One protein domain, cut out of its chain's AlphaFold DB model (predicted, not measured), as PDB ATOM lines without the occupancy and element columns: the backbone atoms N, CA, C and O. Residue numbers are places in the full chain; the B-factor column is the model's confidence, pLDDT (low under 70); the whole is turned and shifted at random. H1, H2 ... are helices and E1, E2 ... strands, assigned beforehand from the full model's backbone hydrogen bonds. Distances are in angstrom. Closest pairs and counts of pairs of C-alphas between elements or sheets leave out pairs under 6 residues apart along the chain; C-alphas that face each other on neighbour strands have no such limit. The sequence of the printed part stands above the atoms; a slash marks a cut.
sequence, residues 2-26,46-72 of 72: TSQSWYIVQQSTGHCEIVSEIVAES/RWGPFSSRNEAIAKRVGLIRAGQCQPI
ATOM      1  N   THR A   2     276.991 221.152 284.822       61.28
ATOM      2  CA  THR A   2     277.036 222.113 283.702       61.28
ATOM      3  C   THR A   2     276.105 223.275 284.020       61.28
ATOM      4  O   THR A   2     274.935 223.063 284.330       61.28
ATOM      5  N   SER A   3     276.614 224.504 283.954       72.81
ATOM      6  CA  SER A   3     275.817 225.711 284.179       72.81
ATOM      7  C   SER A   3     275.436 226.330 282.837       72.81
ATOM      8  O   SER A   3     276.265 226.449 281.937       72.81
ATOM      9  N   GLN A   4     274.168 226.705 282.671       81.56
ATOM     10  CA  GLN A   4     273.700 227.392 281.465       81.56
ATOM     11  C   GLN A   4     273.782 228.901 281.679       81.56
ATOM     12  O   GLN A   4     273.049 229.449 282.500       81.56
ATOM     13  N   SER A   5     274.650 229.566 280.921       89.06
ATOM     14  CA  SER A   5     274.765 231.024 280.913       89.06
ATOM     15  C   SER A   5     274.146 231.597 279.648       89.06
ATOM     16  O   SER A   5     274.247 231.015 278.569       89.06
ATOM     17  N   TRP A   6     273.503 232.753 279.769       90.56
ATOM     18  CA  TRP A   6     272.831 233.418 278.656       90.56
ATOM     19  C   TRP A   6     273.569 234.691 278.269       90.56
ATOM     20  O   TRP A   6     274.047 235.425 279.128       90.56
ATOM     21  N   TYR A   7     273.623 234.990 276.979       91.56
ATOM     22  CA  TYR A   7     274.286 236.177 276.457       91.56
ATOM     23  C   TYR A   7     273.448 236.818 275.365       91.56
ATOM     24  O   TYR A   7     272.657 236.154 274.700       91.56
ATOM     25  N   ILE A   8     273.634 238.118 275.178       91.81
ATOM     26  CA  ILE A   8     273.073 238.872 274.062       91.81
ATOM     27  C   ILE A   8     274.227 239.230 273.137       91.81
ATOM     28  O   ILE A   8     275.212 239.794 273.606       91.81
ATOM     29  N   VAL A   9     274.108 238.939 271.847       91.06
ATOM     30  CA  VAL A   9     275.110 239.275 270.829       91.06
ATOM     31  C   VAL A   9     274.470 240.202 269.802       91.06
ATOM     32  O   VAL A   9     273.409 239.889 269.259       91.06
ATOM     33  N   GLN A  10     275.088 241.357 269.560       87.44
ATOM     34  CA  GLN A  10     274.679 242.286 268.513       87.44
ATOM     35  C   GLN A  10     275.234 241.822 267.170       87.44
ATOM     36  O   GLN A  10     276.443 241.800 266.966       87.44
ATOM     37  N   GLN A  11     274.341 241.491 266.247       86.94
ATOM     38  CA  GLN A  11     274.676 241.180 264.867       86.94
ATOM     39  C   GLN A  11     275.071 242.456 264.112       86.94
ATOM     40  O   GLN A  11     274.618 243.556 264.437       86.94
ATOM     41  N   SER A  12     275.853 242.311 263.041       81.94
ATOM     42  CA  SER A  12     276.240 243.425 262.157       81.94
ATOM     43  C   SER A  12     275.048 244.134 261.502       81.94
ATOM     44  O   SER A  12     275.154 245.287 261.097       81.94
ATOM     45  N   THR A  13     273.896 243.466 261.439       83.31
ATOM     46  CA  THR A  13     272.623 244.016 260.960       83.31
ATOM     47  C   THR A  13     271.942 244.948 261.969       83.31
ATOM     48  O   THR A  13     270.928 245.549 261.642       83.31
ATOM     49  N   GLY A  14     272.466 245.071 263.195       84.12
ATOM     50  CA  GLY A  14     271.881 245.875 264.274       84.12
ATOM     51  C   GLY A  14     270.846 245.131 265.125       84.12
ATOM     52  O   GLY A  14     270.392 245.656 266.142       84.12
ATOM     53  N   HIS A  15     270.494 243.896 264.764       88.62
ATOM     54  CA  HIS A  15     269.648 243.032 265.582       88.62
ATOM     55  C   HIS A  15     270.452 242.378 266.705       88.62
ATOM     56  O   HIS A  15     271.643 242.118 266.566       88.62
ATOM     57  N   CYS A  16     269.788 242.069 267.816       91.38
ATOM     58  CA  CYS A  16     270.418 241.381 268.937       91.38
ATOM     59  C   CYS A  16     269.804 240.007 269.151       91.38
ATOM     60  O   CYS A  16     268.580 239.868 269.199       91.38
ATOM     61  N   GLU A  17     270.654 239.008 269.326       90.88
ATOM     62  CA  GLU A  17     270.266 237.616 269.505       90.88
ATOM     63  C   GLU A  17     270.633 237.132 270.903       90.88
ATOM     64  O   GLU A  17     271.658 237.530 271.448       90.88
ATOM     65  N   ILE A  18     269.772 236.303 271.496       90.44
ATOM     66  CA  ILE A  18     270.024 235.706 272.808       90.44
ATOM     67  C   ILE A  18     270.525 234.286 272.585       90.44
ATOM     68  O   ILE A  18     269.771 233.449 272.093       90.44
ATOM     69  N   VAL A  19     271.758 234.025 272.996       90.69
ATOM     70  CA  VAL A  19     272.415 232.721 272.892       90.69
ATOM     71  C   VAL A  19     272.649 232.145 274.284       90.69
ATOM     72  O   VAL A  19     272.887 232.885 275.241       90.69
ATOM     73  N   SER A  20     272.550 230.826 274.415       88.81
ATOM     74  CA  SER A  20     272.901 230.103 275.639       88.81
ATOM     75  C   SER A  20     274.208 229.356 275.428       88.81
ATOM     76  O   SER A  20     274.325 228.603 274.462       88.81
ATOM     77  N   GLU A  21     275.147 229.503 276.351       84.38
ATOM     78  CA  GLU A  21     276.361 228.697 276.396       84.38
ATOM     79  C   GLU A  21     276.323 227.791 277.621       84.38
ATOM     80  O   GLU A  21     276.038 228.223 278.742       84.38
ATOM     81  N   ILE A  22     276.570 226.505 277.385       77.00
ATOM     82  CA  ILE A  22     276.730 225.516 278.443       77.00
ATOM     83  C   ILE A  22     278.186 225.603 278.884       77.00
ATOM     84  O   ILE A  22     279.075 225.144 278.172       77.00
ATOM     85  N   VAL A  23     278.427 226.202 280.045       64.56
ATOM     86  CA  VAL A  23     279.761 226.285 280.643       64.56
ATOM     87  C   VAL A  23     279.937 225.099 281.584       64.56
ATOM     88  O   VAL A  23     279.132 224.878 282.496       64.56
ATOM     89  N   ALA A  24     280.968 224.292 281.341       58.56
ATOM     90  CA  ALA A  24     281.391 223.272 282.289       58.56
ATOM     91  C   ALA A  24     281.989 223.972 283.520       58.56
ATOM     92  O   ALA A  24     282.791 224.888 283.379       58.56
ATOM     93  N   GLU A  25     281.610 223.560 284.732       55.06
ATOM     94  CA  GLU A  25     282.100 224.176 285.981       55.06
ATOM     95  C   GLU A  25     283.627 224.147 286.153       55.06
ATOM     96  O   GLU A  25     284.162 224.918 286.942       55.06
ATOM     97  N   SER A  26     284.332 223.297 285.405       53.16
ATOM     98  CA  SER A  26     285.798 223.263 285.340       53.16
ATOM     99  C   SER A  26     286.426 224.509 284.704       53.16
ATOM    100  O   SER A  26     287.618 224.736 284.893       53.16
ATOM    101  N   ARG A  46     278.693 242.312 272.872       88.06
ATOM    102  CA  ARG A  46     278.099 241.210 273.632       88.06
ATOM    103  C   ARG A  46     277.808 241.642 275.065       88.06
ATOM    104  O   ARG A  46     278.580 242.393 275.650       88.06
ATOM    105  N   TRP A  47     276.709 241.147 275.632       90.38
ATOM    106  CA  TRP A  47     276.300 241.399 277.018       90.38
ATOM    107  C   TRP A  47     275.967 240.091 277.739       90.38
ATOM    108  O   TRP A  47     275.352 239.205 277.149       90.38
ATOM    109  N   GLY A  48     276.345 239.987 279.013       88.06
ATOM    110  CA  GLY A  48     276.164 238.807 279.866       88.06
ATOM    111  C   GLY A  48     277.452 238.476 280.636       88.06
ATOM    112  O   GLY A  48     278.384 239.281 280.595       88.06
ATOM    113  N   PRO A  49     277.541 237.306 281.296       89.75
ATOM    114  CA  PRO A  49     276.523 236.253 281.372       89.75
ATOM    115  C   PRO A  49     275.285 236.664 282.178       89.75
ATOM    116  O   PRO A  49     275.390 237.383 283.164       89.75
ATOM    117  N   PHE A  50     274.117 236.166 281.780       88.62
ATOM    118  CA  PHE A  50     272.878 236.237 282.553       88.62
ATOM    119  C   PHE A  50     272.520 234.856 283.090       88.62
ATOM    120  O   PHE A  50     272.671 233.848 282.391       88.62
ATOM    121  N   SER A  51     271.982 234.814 284.307       85.88
ATOM    122  CA  SER A  51     271.641 233.563 284.993       85.88
ATOM    123  C   SER A  51     270.396 232.881 284.418       85.88
ATOM    124  O   SER A  51     270.092 231.742 284.760       85.88
ATOM    125  N   SER A  52     269.625 233.567 283.570       90.19
ATOM    126  CA  SER A  52     268.397 233.032 282.982       90.19
ATOM    127  C   SER A  52     268.033 233.710 281.666       90.19
ATOM    128  O   SER A  52     268.299 234.895 281.449       90.19
ATOM    129  N   ARG A  53     267.304 232.979 280.813       91.38
ATOM    130  CA  ARG A  53     266.777 233.501 279.545       91.38
ATOM    131  C   ARG A  53     265.914 234.745 279.745       91.38
ATOM    132  O   ARG A  53     266.030 235.694 278.979       91.38
ATOM    133  N   ASN A  54     265.066 234.758 280.772       93.75
ATOM    134  CA  ASN A  54     264.190 235.892 281.081       93.75
ATOM    135  C   ASN A  54     264.976 237.172 281.390       93.75
ATOM    136  O   ASN A  54     264.568 238.255 280.973       93.75
ATOM    137  N   GLU A  55     266.114 237.048 282.070       93.50
ATOM    138  CA  GLU A  55     266.982 238.183 282.373       93.50
ATOM    139  C   GLU A  55     267.643 238.723 281.099       93.50
ATOM    140  O   GLU A  55     267.597 239.927 280.838       93.50
ATOM    141  N   ALA A  56     268.139 237.830 280.236       92.94
ATOM    142  CA  ALA A  56     268.652 238.202 278.920       92.94
ATOM    143  C   ALA A  56     267.571 238.875 278.046       92.94
ATOM    144  O   ALA A  56     267.851 239.845 277.345       92.94
ATOM    145  N   ILE A  57     266.313 238.421 278.115       93.50
ATOM    146  CA  ILE A  57     265.183 239.054 277.414       93.50
ATOM    147  C   ILE A  57     264.940 240.469 277.949       93.50
ATOM    148  O   ILE A  57     264.860 241.412 277.161       93.50
ATOM    149  N   ALA A  58     264.867 240.645 279.271       95.06
ATOM    150  CA  ALA A  58     264.664 241.957 279.884       95.06
ATOM    151  C   ALA A  58     265.786 242.939 279.505       95.06
ATOM    152  O   ALA A  58     265.521 244.082 279.122       95.06
ATOM    153  N   LYS A  59     267.041 242.474 279.528       94.38
ATOM    154  CA  LYS A  59     268.212 243.257 279.118       94.38
ATOM    155  C   LYS A  59     268.174 243.597 277.629       94.38
ATOM    156  O   LYS A  59     268.388 244.757 277.288       94.38
ATOM    157  N   ARG A  60     267.802 242.657 276.753       93.44
ATOM    158  CA  ARG A  60     267.613 242.912 275.313       93.44
ATOM    159  C   ARG A  60     266.573 244.001 275.059       93.44
ATOM    160  O   ARG A  60     266.824 244.888 274.252       93.44
ATOM    161  N   VAL A  61     265.437 243.982 275.755       94.19
ATOM    162  CA  VAL A  61     264.419 245.043 275.636       94.19
ATOM    163  C   VAL A  61     264.987 246.402 276.055       94.19
ATOM    164  O   VAL A  61     264.740 247.403 275.384       94.19
ATOM    165  N   GLY A  62     265.789 246.446 277.123       93.81
ATOM    166  CA  GLY A  62     266.516 247.652 277.525       93.81
ATOM    167  C   GLY A  62     267.463 248.164 276.436       93.81
ATOM    168  O   GLY A  62     267.460 249.355 276.135       93.81
ATOM    169  N   LEU A  63     268.208 247.265 275.787       92.50
ATOM    170  CA  LEU A  63     269.093 247.609 274.671       92.50
ATOM    171  C   LEU A  63     268.322 248.134 273.452       92.50
ATOM    172  O   LEU A  63     268.791 249.061 272.798       92.50
ATOM    173  N   ILE A  64     267.127 247.599 273.180       92.62
ATOM    174  CA  ILE A  64     266.241 248.118 272.128       92.62
ATOM    175  C   ILE A  64     265.808 249.549 272.449       92.62
ATOM    176  O   ILE A  64     265.943 250.443 271.618       92.62
ATOM    177  N   ARG A  65     265.351 249.801 273.681       93.50
ATOM    178  CA  ARG A  65     264.953 251.149 274.125       93.50
ATOM    179  C   ARG A  65     266.111 252.148 274.110       93.50
ATOM    180  O   ARG A  65     265.882 253.330 273.887       93.50
ATOM    181  N   ALA A  66     267.336 251.676 274.323       91.25
ATOM    182  CA  ALA A  66     268.554 252.478 274.253       91.25
ATOM    183  C   ALA A  66     269.084 252.684 272.817       91.25
ATOM    184  O   ALA A  66     270.138 253.294 272.651       91.25
ATOM    185  N   GLY A  67     268.413 252.143 271.791       89.88
ATOM    186  CA  GLY A  67     268.853 252.226 270.394       89.88
ATOM    187  C   GLY A  67     270.076 251.366 270.059       89.88
ATOM    188  O   GLY A  67     270.648 251.509 268.985       89.88
ATOM    189  N   GLN A  68     270.490 250.471 270.962       88.62
ATOM    190  CA  GLN A  68     271.622 249.565 270.745       88.62
ATOM    191  C   GLN A  68     271.211 248.302 269.985       88.62
ATOM    192  O   GLN A  68     272.052 247.658 269.376       88.62
ATOM    193  N   CYS A  69     269.932 247.938 270.007       90.44
ATOM    194  CA  CYS A  69     269.407 246.791 269.276       90.44
ATOM    195  C   CYS A  69     268.167 247.205 268.491       90.44
ATOM    196  O   CYS A  69     267.331 247.951 268.999       90.44
ATOM    197  N   GLN A  70     267.999 246.669 267.290       88.12
ATOM    198  CA  GLN A  70     266.764 246.845 266.541       88.12
ATOM    199  C   GLN A  70     265.698 245.833 266.994       88.12
ATOM    200  O   GLN A  70     266.018 244.659 267.240       88.12
ATOM    201  N   PRO A  71     264.432 246.267 267.130       86.25
ATOM    202  CA  PRO A  71     263.314 245.342 267.240       86.25
ATOM    203  C   PRO A  71     263.184 244.540 265.934       86.25
ATOM    204  O   PRO A  71     263.525 245.039 264.863       86.25
ATOM    205  N   ILE A  72     262.739 243.290 266.048       79.25
ATOM    206  CA  ILE A  72     262.341 242.457 264.901       79.25
ATOM    207  C   ILE A  72     260.847 242.608 264.642       79.25
ATOM    208  O   ILE A  72     260.122 242.865 265.633       79.25
TER     209      ILE A  72
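This is residues 2 to 26 and 46 to 72 of the 72 residues of an uncharacterized protein of Alkalinema sp. CACIAM 70d (UniProt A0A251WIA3). A long, twisted two-stranded hairpin, E1 and E2, has a short third strand, E3, along the other side of E1, and one helix, H1, covers one face of this small sheet, running along the strands. The other face has no named helix over it, which gives two layers, a helix on one face of a sheet. The printed part has 52 residues, with three named strands and one named helix in the order E1, E2, E3, H1; the sheet's order is E2, E1, E3, all antiparallel, and the class is mixed, helices and strands. The whole is only just compact, close to loose, with a radius of gyration of the C-alphas of 11.5 A, and elongated, spanning 36 by 20 by 14 A.

E1 takes residues 2 to 10 and begins at C-alpha 2, (277.036, 222.113, 283.702); it is 25.4 A from first to last C-alpha. E2, residues 16 to 24, is 25.0 A long. After the cut, E3 takes residues 46 to 50 and is 11.5 A long, with C-alpha 46 at (278.099, 241.210, 273.632). H1, residues 53 to 65, is 18.6 A long and ends at C-alpha 65, (264.953, 251.149, 274.125).

E1 is the inner strand, and E2 and E3 are the edge strands. E1 and E2 form a hairpin, antiparallel at 156 degrees between their directions; N 5 and O 21, at 2.9 A, and N 19 and O 7, at 2.9 A, are within hydrogen-bond range. E1 and E3 are antiparallel at 151 degrees, with N 8 and O 47 at 2.8 A and N 50 and O 6 at 2.8 A. E2 and E3 are apart. The sheet is only just strongly twisted, its C-alphas lying up to 4.3 A off its best plane. H1 is on the sheet at a height over the sheet of 8.8 A. It lies over E1 and runs along the strands, at 13 degrees to E1 on the local plane. The closest C-alphas of E1 and H1 are those of Trp 6 and Arg 53, 6.1 A apart; those of E3 and H1 are Phe 50 and Ala 56, 5.9 A apart. In H1 every O i to N i+4 pair is within hydrogen-bond range.

The two C-alphas farthest apart are those of Ser 26 and Gly 67, at 36.7 A. Residues 27 to 45 are not printed, and C-alphas 26 and 46 are 22.8 A apart across this cut. The links E1 to E2 and E3 to H1 are tight; the link E2 to E3 is across the cut. The mean pLDDT of the printed part is 86.1, and residue 2 and residues 23 to 26 are under 70.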